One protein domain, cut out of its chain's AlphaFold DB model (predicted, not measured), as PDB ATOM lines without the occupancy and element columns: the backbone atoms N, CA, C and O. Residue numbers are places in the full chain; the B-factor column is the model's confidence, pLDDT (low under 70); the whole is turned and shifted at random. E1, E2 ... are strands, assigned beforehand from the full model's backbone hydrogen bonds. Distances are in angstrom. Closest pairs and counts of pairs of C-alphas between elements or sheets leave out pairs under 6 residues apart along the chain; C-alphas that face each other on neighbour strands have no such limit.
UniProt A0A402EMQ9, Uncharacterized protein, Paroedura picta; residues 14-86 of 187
ATOM      1  N   THR A  14     181.852 199.464 203.342       50.25
ATOM      2  CA  THR A  14     183.291 199.379 203.080       50.25
ATOM      3  C   THR A  14     184.012 199.293 204.417       50.25
ATOM      4  O   THR A  14     184.067 200.274 205.158       50.25
ATOM      5  N   PHE A  15     184.543 198.112 204.727       49.16
ATOM      6  CA  PHE A  15     185.476 197.910 205.823       49.16
ATOM      7  C   PHE A  15     186.753 198.661 205.432       49.16
ATOM      8  O   PHE A  15     187.650 198.111 204.797       49.16
ATOM      9  N   ALA A  16     186.809 199.959 205.730       57.41
ATOM     10  CA  ALA A  16     188.073 200.667 205.764       57.41
ATOM     11  C   ALA A  16     188.860 200.025 206.910       57.41
ATOM     12  O   ALA A  16     188.515 200.203 208.078       57.41
ATOM     13  N   GLN A  17     189.835 199.177 206.582       62.50
ATOM     14  CA  GLN A  17     190.736 198.642 207.594       62.50
ATOM     15  C   GLN A  17     191.518 199.818 208.174       62.50
ATOM     16  O   GLN A  17     192.367 200.394 207.502       62.50
ATOM     17  N   ILE A  18     191.176 200.202 209.402       75.69
ATOM     18  CA  ILE A  18     191.918 201.204 210.160       75.69
ATOM     19  C   ILE A  18     193.220 200.543 210.606       75.69
ATOM     20  O   ILE A  18     193.200 199.497 211.258       75.69
ATOM     21  N   GLU A  19     194.352 201.138 210.248       83.69
ATOM     22  CA  GLU A  19     195.659 200.609 210.621       83.69
ATOM     23  C   GLU A  19     196.019 201.029 212.052       83.69
ATOM     24  O   GLU A  19     196.069 202.220 212.373       83.69
ATOM     25  N   VAL A  20     196.258 200.049 212.931       86.19
ATOM     26  CA  VAL A  20     196.643 200.308 214.325       86.19
ATOM     27  C   VAL A  20     198.162 200.375 214.426       86.19
ATOM     28  O   VAL A  20     198.862 199.366 214.332       86.19
ATOM     29  N   ILE A  21     198.671 201.573 214.678       88.06
ATOM     30  CA  ILE A  21     200.094 201.855 214.810       88.06
ATOM     31  C   ILE A  21     200.558 201.452 216.223       88.06
ATOM     32  O   ILE A  21     199.916 201.833 217.212       88.06
ATOM     33  N   PRO A  22     201.692 200.735 216.374       86.88
ATOM     34  CA  PRO A  22     202.221 200.290 217.667       86.88
ATOM     35  C   PRO A  22     202.884 201.426 218.470       86.88
ATOM     36  O   PRO A  22     203.936 201.246 219.076       86.88
ATOM     37  N   TYR A  23     202.263 202.603 218.493       85.94
ATOM     38  CA  TYR A  23     202.660 203.741 219.309       85.94
ATOM     39  C   TYR A  23     201.717 203.876 220.504       85.94
ATOM     40  O   TYR A  23     200.501 203.762 220.354       85.94
ATOM     41  N   VAL A  24     202.282 204.130 221.682       89.94
ATOM     42  CA  VAL A  24     201.532 204.399 222.911       89.94
ATOM     43  C   VAL A  24     201.874 205.820 223.359       89.94
ATOM     44  O   VAL A  24     203.048 206.086 223.628       89.94
ATOM     45  N   PRO A  25     200.896 206.737 223.447       89.19
ATOM     46  CA  PRO A  25     201.129 208.080 223.965       89.19
ATOM     47  C   PRO A  25     201.632 208.031 225.409       89.19
ATOM     48  O   PRO A  25     201.074 207.309 226.237       89.19
ATOM     49  N   GLN A  26     202.658 208.818 225.725       84.25
ATOM     50  CA  GLN A  26     203.178 208.951 227.088       84.25
ATOM     51  C   GLN A  26     203.216 210.415 227.511       84.25
ATOM     52  O   GLN A  26     203.391 211.305 226.675       84.25
ATOM     53  N   VAL A  27     203.043 210.660 228.809       85.81
ATOM     54  CA  VAL A  27     203.194 211.994 229.397       85.81
ATOM     55  C   VAL A  27     204.678 212.358 229.393       85.81
ATOM     56  O   VAL A  27     205.518 211.526 229.723       85.81
ATOM     57  N   THR A  28     205.002 213.581 228.979       80.75
ATOM     58  CA  THR A  28     206.371 214.102 228.979       80.75
ATOM     59  C   THR A  28     206.581 215.047 230.156       80.75
ATOM     60  O   THR A  28     205.772 215.947 230.384       80.75
ATOM     61  N   ASP A  29     207.694 214.861 230.868       70.12
ATOM     62  CA  ASP A  29     208.166 215.757 231.933       70.12
ATOM     63  C   ASP A  29     209.076 216.873 231.393       70.12
ATOM     64  O   ASP A  29     209.731 217.578 232.159       70.12
ATOM     65  N   GLN A  30     209.159 217.024 230.065       72.44
ATOM     66  CA  GLN A  30     209.972 218.057 229.437       72.44
ATOM     67  C   GLN A  30     209.611 219.430 230.011       72.44
ATOM     68  O   GLN A  30     208.456 219.856 229.948       72.44
ATOM     69  N   GLU A  31     210.609 220.117 230.573       61.50
ATOM     70  CA  GLU A  31     210.419 221.421 231.197       61.50
ATOM     71  C   GLU A  31     209.839 222.400 230.175       61.50
ATOM     72  O   GLU A  31     210.489 222.818 229.212       61.50
ATOM     73  N   PHE A  32     208.576 222.766 230.376       63.66
ATOM     74  CA  PHE A  32     207.965 223.834 229.610       63.66
ATOM     75  C   PHE A  32     208.724 225.117 229.915       63.66
ATOM     76  O   PHE A  32     208.936 225.469 231.074       63.66
ATOM     77  N   LYS A  33     209.073 225.874 228.872       61.78
ATOM     78  CA  LYS A  33     209.714 227.197 228.976       61.78
ATOM     79  C   LYS A  33     208.783 228.269 229.596       61.78
ATOM     80  O   LYS A  33     208.947 229.458 229.345       61.78
ATOM     81  N   GLY A  34     207.770 227.859 230.363       62.12
ATOM     82  CA  GLY A  34     206.726 228.687 230.952       62.12
ATOM     83  C   GLY A  34     206.208 228.115 232.275       62.12
ATOM     84  O   GLY A  34     206.468 226.970 232.635       62.12
ATOM     85  N   LYS A  35     205.464 228.935 233.023       58.00
ATOM     86  CA  LYS A  35     204.892 228.569 234.324       58.00
ATOM     87  C   LYS A  35     203.768 227.544 234.141       58.00
ATOM     88  O   LYS A  35     202.655 227.911 233.771       58.00
ATOM     89  N   ILE A  36     204.048 226.275 234.425       62.03
ATOM     90  CA  ILE A  36     203.038 225.212 234.440       62.03
ATOM     91  C   ILE A  36     202.159 225.323 235.692       62.03
ATOM     92  O   ILE A  36     202.644 225.505 236.809       62.03
ATOM     93  N   THR A  37     200.843 225.251 235.510       57.84
ATOM     94  CA  THR A  37     199.885 225.104 236.611       57.84
ATOM     95  C   THR A  37     199.754 223.631 236.980       57.84
ATOM     96  O   THR A  37     199.827 222.772 236.108       57.84
ATOM     97  N   ALA A  38     199.513 223.331 238.258       62.06
ATOM     98  CA  ALA A  38     199.426 221.961 238.785       62.06
ATOM     99  C   ALA A  38     198.391 221.049 238.081       62.06
ATOM    100  O   ALA A  38     198.421 219.838 238.272       62.06
ATOM    101  N   SER A  39     197.485 221.615 237.277       65.00
ATOM    102  CA  SER A  39     196.448 220.918 236.507       65.00
ATOM    103  C   SER A  39     196.796 220.658 235.032       65.00
ATOM    104  O   SER A  39     195.924 220.230 234.282       65.00
ATOM    105  N   THR A  40     198.023 220.940 234.590       72.69
ATOM    106  CA  THR A  40     198.433 220.803 233.183       72.69
ATOM    107  C   THR A  40     199.380 219.618 233.010       72.69
ATOM    108  O   THR A  40     200.348 219.495 233.754       72.69
ATOM    109  N   PHE A  41     199.125 218.772 232.010       76.25
ATOM    110  CA  PHE A  41     200.032 217.713 231.555       76.25
ATOM    111  C   PHE A  41     200.314 217.884 230.067       76.25
ATOM    112  O   PHE A  41     199.549 218.536 229.356       76.25
ATOM    113  N   ALA A  42     201.392 217.274 229.590       80.69
ATOM    114  CA  ALA A  42     201.715 217.263 228.177       80.69
ATOM    115  C   ALA A  42     202.098 215.871 227.711       80.69
ATOM    116  O   ALA A  42     202.640 215.077 228.472       80.69
ATOM    117  N   LEU A  43     201.818 215.591 226.445       85.50
ATOM    118  CA  LEU A  43     202.157 214.328 225.809       85.50
ATOM    119  C   LEU A  43     203.444 214.481 225.004       85.50
ATOM    120  O   LEU A  43     203.687 215.530 224.404       85.50
ATOM    121  N   ALA A  44     204.244 213.420 224.964       84.62
ATOM    122  CA  ALA A  44     205.354 213.322 224.030       84.62
ATOM    123  C   ALA A  44     204.819 213.411 222.584       84.62
ATOM    124  O   ALA A  44     203.867 212.695 222.241       84.62
ATOM    125  N   PRO A  45     205.394 214.282 221.732       83.25
ATOM    126  CA  PRO A  45     204.926 214.439 220.361       83.25
ATOM    127  C   PRO A  45     205.164 213.147 219.555       83.25
ATOM    128  O   PRO A  45     206.247 212.560 219.656       83.25
ATOM    129  N   PRO A  46     204.192 212.692 218.740       79.50
ATOM    130  CA  PRO A  46     204.328 211.491 217.917       79.50
ATOM    131  C   PRO A  46     205.207 211.765 216.684       79.50
ATOM    132  O   PRO A  46     204.724 211.912 215.561       79.50
ATOM    133  N   ASN A  47     206.521 211.851 216.893       84.75
ATOM    134  CA  ASN A  47     207.487 212.175 215.843       84.75
ATOM    135  C   ASN A  47     207.588 211.056 214.797       84.75
ATOM    136  O   ASN A  47     207.969 209.932 215.118       84.75
ATOM    137  N   CYS A  48     207.288 211.387 213.538       83.19
ATOM    138  CA  CYS A  48     207.424 210.509 212.366       83.19
ATOM    139  C   CYS A  48     206.616 209.197 212.412       83.19
ATOM    140  O   CYS A  48     206.837 208.317 211.585       83.19
ATOM    141  N   ILE A  49     205.667 209.068 213.341       84.56
ATOM    142  CA  ILE A  49     204.849 207.859 213.524       84.56
ATOM    143  C   ILE A  49     203.805 207.706 212.407       84.56
ATOM    144  O   ILE A  49     203.444 206.597 212.031       84.56
ATOM    145  N   PHE A  50     203.349 208.829 211.856       85.00
ATOM    146  CA  PHE A  50     202.287 208.887 210.854       85.00
ATOM    147  C   PHE A  50     202.799 209.034 209.412       85.00
ATOM    148  O   PHE A  50     202.012 208.926 208.478       85.00
ATOM    149  N   ASN A  51     204.105 209.247 209.204       82.56
ATOM    150  CA  ASN A  51     204.659 209.648 207.904       82.56
ATOM    151  C   ASN A  51     204.388 208.657 206.761       82.56
ATOM    152  O   ASN A  51     204.325 209.076 205.610       82.56
ATOM    153  N   SER A  52     204.264 207.358 207.050       79.12
ATOM    154  CA  SER A  52     203.981 206.340 206.027       79.12
ATOM    155  C   SER A  52     202.487 206.107 205.782       79.12
ATOM    156  O   SER A  52     202.149 205.399 204.840       79.12
ATOM    157  N   LEU A  53     201.605 206.683 206.607       78.50
ATOM    158  CA  LEU A  53     200.158 206.431 206.578       78.50
ATOM    159  C   LEU A  53     199.326 207.682 206.263       78.50
ATOM    160  O   LEU A  53     198.147 207.572 205.929       78.50
ATOM    161  N   VAL A  54     199.916 208.868 206.411       81.38
ATOM    162  CA  VAL A  54     199.205 210.147 206.501       81.38
ATOM    163  C   VAL A  54     199.858 211.152 205.558       81.38
ATOM    164  O   VAL A  54     201.079 211.302 205.546       81.38
ATOM    165  N   ASN A  55     199.047 211.822 204.742       81.81
ATOM    166  CA  ASN A  55     199.504 212.867 203.828       81.81
ATOM    167  C   ASN A  55     199.554 214.238 204.527       81.81
ATOM    168  O   ASN A  55     198.984 214.424 205.595       81.81
ATOM    169  N   THR A  56     200.169 215.244 203.899       77.88
ATOM    170  CA  THR A  56     200.216 216.624 204.427       77.88
ATOM    171  C   THR A  56     198.844 217.287 204.566       77.88
ATOM    172  O   THR A  56     198.720 218.285 205.270       77.88
ATOM    173  N   THR A  57     197.826 216.757 203.887       79.75
ATOM    174  CA  THR A  57     196.432 217.222 203.944       79.75
ATOM    175  C   THR A  57     195.604 216.554 205.036       79.75
ATOM    176  O   THR A  57     194.496 217.004 205.301       79.75
ATOM    177  N   ASP A  58     196.094 215.459 205.610       84.50
ATOM    178  CA  ASP A  58     195.370 214.695 206.620       84.50
ATOM    179  C   ASP A  58     195.591 215.325 208.010       84.50
ATOM    180  O   ASP A  58     196.664 215.849 208.320       84.50
ATOM    181  N   GLU A  59     194.576 215.263 208.870       89.06
ATOM    182  CA  GLU A  59     194.602 215.871 210.200       89.06
ATOM    183  C   GLU A  59     194.860 214.836 211.295       89.06
ATOM    184  O   GLU A  59     194.327 213.723 211.277       89.06
ATOM    185  N   ILE A  60     195.643 215.228 212.302       89.19
ATOM    186  CA  ILE A  60     195.939 214.390 213.465       89.19
ATOM    187  C   ILE A  60     195.115 214.883 214.651       89.19
ATOM    188  O   ILE A  60     195.285 216.004 215.129       89.19
ATOM    189  N   TRP A  61     194.257 214.009 215.156       89.44
ATOM    190  CA  TRP A  61     193.335 214.285 216.246       89.44
ATOM    191  C   TRP A  61     193.764 213.566 217.520       89.44
ATOM    192  O   TRP A  61     194.199 212.414 217.485       89.44
ATOM    193  N   LEU A  62     193.608 214.234 218.661       91.12
ATOM    194  CA  LEU A  62     193.781 213.641 219.985       91.12
ATOM    195  C   LEU A  62     192.408 213.278 220.551       91.12
ATOM    196  O   LEU A  62     191.549 214.144 220.708       91.12
ATOM    197  N   VAL A  63     192.218 212.011 220.901       90.75
ATOM    198  CA  VAL A  63     191.007 211.531 221.571       90.75
ATOM    199  C   VAL A  63     191.313 211.298 223.040       90.75
ATOM    200  O   VAL A  63     192.301 210.643 223.356       90.75
ATOM    201  N   VAL A  64     190.454 211.815 223.921       89.62
ATOM    202  CA  VAL A  64     190.570 211.695 225.380       89.62
ATOM    203  C   VAL A  64     189.306 211.047 225.938       89.62
ATOM    204  O   VAL A  64     188.198 211.493 225.638       89.62
ATOM    205  N   THR A  65     189.450 210.011 226.763       90.25
ATOM    206  CA  THR A  65     188.319 209.403 227.471       90.25
ATOM    207  C   THR A  65     188.034 210.160 228.762       90.25
ATOM    208  O   THR A  65     188.918 210.397 229.583       90.25
ATOM    209  N   PHE A  66     186.771 210.531 228.969       79.81
ATOM    210  CA  PHE A  66     186.372 211.265 230.171       79.81
ATOM    211  C   PHE A  66     186.418 210.398 231.442       79.81
ATOM    212  O   PHE A  66     186.717 210.903 232.518       79.81
ATOM    213  N   ALA A  67     186.132 209.096 231.323       80.31
ATOM    214  CA  ALA A  67     186.025 208.196 232.472       80.31
ATOM    215  C   ALA A  67     187.388 207.810 233.069       80.31
ATOM    216  O   ALA A  67     187.555 207.845 234.286       80.31
ATOM    217  N   ASN A  68     188.356 207.471 232.212       82.38
ATOM    218  CA  ASN A  68     189.638 206.898 232.633       82.38
ATOM    219  C   ASN A  68     190.835 207.814 232.334       82.38
ATOM    220  O   ASN A  68     191.957 207.488 232.713       82.38
ATOM    221  N   GLY A  69     190.622 208.953 231.658       84.69
ATOM    222  CA  GLY A  69     191.706 209.860 231.277       84.69
ATOM    223  C   GLY A  69     192.704 209.223 230.308       84.69
ATOM    224  O   GLY A  69     193.876 209.585 230.305       84.69
ATOM    225  N   GLU A  70     192.266 208.240 229.525       90.00
ATOM    226  CA  GLU A  70     193.095 207.587 228.514       90.00
ATOM    227  C   GLU A  70     193.087 208.419 227.239       90.00
ATOM    228  O   GLU A  70     192.076 209.028 226.879       90.00
ATOM    229  N   VAL A  71     194.208 208.414 226.529       91.38
ATOM    230  CA  VAL A  71     194.349 209.148 225.271       91.38
ATOM    231  C   VAL A  71     194.900 208.289 224.142       91.38
ATOM    232  O   VAL A  71     195.708 207.388 224.388       91.38
ATOM    233  N   LYS A  72     194.499 208.598 222.905       92.31
ATOM    234  CA  LYS A  72     195.092 208.065 221.667       92.31
ATOM    235  C   LYS A  72     195.097 209.114 220.559       92.31
ATOM    236  O   LYS A  72     194.295 210.046 220.585       92.31
ATOM    237  N   PHE A  73     195.970 208.936 219.576       91.19
ATOM    238  CA  PHE A  73     195.986 209.752 218.368       91.19
ATOM    239  C   PHE A  73     195.269 209.036 217.227       91.19
ATOM    240  O   PHE A  73     195.389 207.819 217.071       91.19
ATOM    241  N   LEU A  74     194.549 209.809 216.422       90.94
ATOM    242  CA  LEU A  74     193.873 209.366 215.210       90.94
ATOM    243  C   LEU A  74     194.362 210.194 214.029       90.94
ATOM    244  O   LEU A  74     194.454 211.413 214.129       90.94
ATOM    245  N   ALA A  75     194.615 209.539 212.905       89.31
ATOM    246  CA  ALA A  75     194.820 210.203 211.631       89.31
ATOM    247  C   ALA A  75     193.523 210.163 210.823       89.31
ATOM    248  O   ALA A  75     192.987 209.082 210.552       89.31
ATOM    249  N   MET A  76     193.018 211.336 210.446       84.94
ATOM    250  CA  MET A  76     191.775 211.497 209.700       84.94
ATOM    251  C   MET A  76     192.014 212.163 208.348       84.94
ATOM    252  O   MET A  76     192.790 213.104 208.224       84.94
ATOM    253  N   ASP A  77     191.298 211.671 207.344       85.06
ATOM    254  CA  ASP A  77     191.145 212.281 206.024       85.06
ATOM    255  C   ASP A  77     189.685 212.740 205.868       85.06
ATOM    256  O   ASP A  77     188.798 212.351 206.629       85.06
ATOM    257  N   SER A  78     189.409 213.493 204.812       81.88
ATOM    258  CA  SER A  78     188.084 213.824 204.279       81.88
ATOM    259  C   SER A  78     187.103 212.643 204.193       81.88
ATOM    260  O   SER A  78     185.892 212.852 204.227       81.88
ATOM    261  N   LYS A  79     187.601 211.402 204.086       80.25
ATOM    262  CA  LYS A  79     186.795 210.170 204.004       80.25
ATOM    263  C   LYS A  79     186.606 209.444 205.341       80.25
ATOM    264  O   LYS A  79     185.808 208.512 205.396       80.25
ATOM    265  N   GLY A  80     187.332 209.831 206.391       81.25
ATOM    266  CA  GLY A  80     187.279 209.195 207.709       81.25
ATOM    267  C   GLY A  80     188.650 208.827 208.276       81.25
ATOM    268  O   GLY A  80     189.692 209.301 207.826       81.25
ATOM    269  N   THR A  81     188.645 207.978 209.301       83.38
ATOM    270  CA  THR A  81     189.847 207.541 210.025       83.38
ATOM    271  C   THR A  81     190.689 206.583 209.185       83.38
ATOM    272  O   THR A  81     190.194 205.535 208.771       83.38
ATOM    273  N   LYS A  82     191.966 206.911 208.977       85.00
ATOM    274  CA  LYS A  82     192.936 206.059 208.266       85.00
ATOM    275  C   LYS A  82     193.746 205.186 209.216       85.00
ATOM    276  O   LYS A  82     193.926 203.998 208.968       85.00
ATOM    277  N   ALA A  83     194.221 205.781 210.302       86.75
ATOM    278  CA  ALA A  83     195.092 205.105 211.247       86.75
ATOM    279  C   ALA A  83     194.824 205.560 212.676       86.75
ATOM    280  O   ALA A  83     194.404 206.694 212.920       86.75
ATOM    281  N   GLU A  84     195.108 204.679 213.624       90.88
ATOM    282  CA  GLU A  84     194.992 204.972 215.045       90.88
ATOM    283  C   GLU A  84     196.186 204.450 215.830       90.88
ATOM    284  O   GLU A  84     196.799 203.449 215.475       90.88
ATOM    285  N   THR A  85     196.522 205.121 216.925       90.94
ATOM    286  CA  THR A  85     197.513 204.610 217.873       90.94
ATOM    287  C   THR A  85     196.838 203.756 218.936       90.94
ATOM    288  O   THR A  85     195.625 203.836 219.158       90.94
ATOM    289  N   ARG A  86     197.635 202.986 219.679       91.62
ATOM    290  CA  ARG A  86     197.144 202.337 220.897       91.62
ATOM    291  C   ARG A  86     196.706 203.386 221.920       91.62
ATOM    292  O   ARG A  86     197.217 204.510 221.943       91.62
TER     293      ARG A  86
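This is residues 14 to 86 of the 187 residues of an uncharacterized protein of Paroedura picta (UniProt A0A402EMQ9). With little regular structure, this is one strongly twisted four-stranded sheet and a long loop, residues 22 to 58, that runs out past the sheet and folds back over one face; residues 33 to 40 stick out. The printed part has 73 residues, no named helix and strands E1 to E4, all strand by class, with 22 residues in named elements. The mixed sheet runs E1 E4 E3 E2. The whole is loose, radius of gyration of the C-alphas 14.3 A, spanning 46 by 29 by 22 A.

E3, residues 71 to 77, is 19.8 A long; E2, 59 to 64, 16.3 A; E4, 80 to 85, 15.1 A, ending at C-alpha 85 (197.513, 204.610, 217.873). E1, 19 to 21, 6.2 A, begins at C-alpha 19 (195.659, 200.609, 210.621).

E2, E3 and E4 form a meander of antiparallel neighbours, two hairpins. Within hydrogen-bond range are N 61 and O 74, 2.8 A, and N 82 and O 75, 2.9 A. Edge strand E1 is parallel to E4, 29 degrees, with N 21 and O 84 at 2.8 A.

The farthest C-alphas, Thr 14 and Lys 35, are 47.9 A apart. The printed part has no cut. The E1 to E2 link is long. Residues 14 to 17 and 31 to 39 have pLDDT under 70.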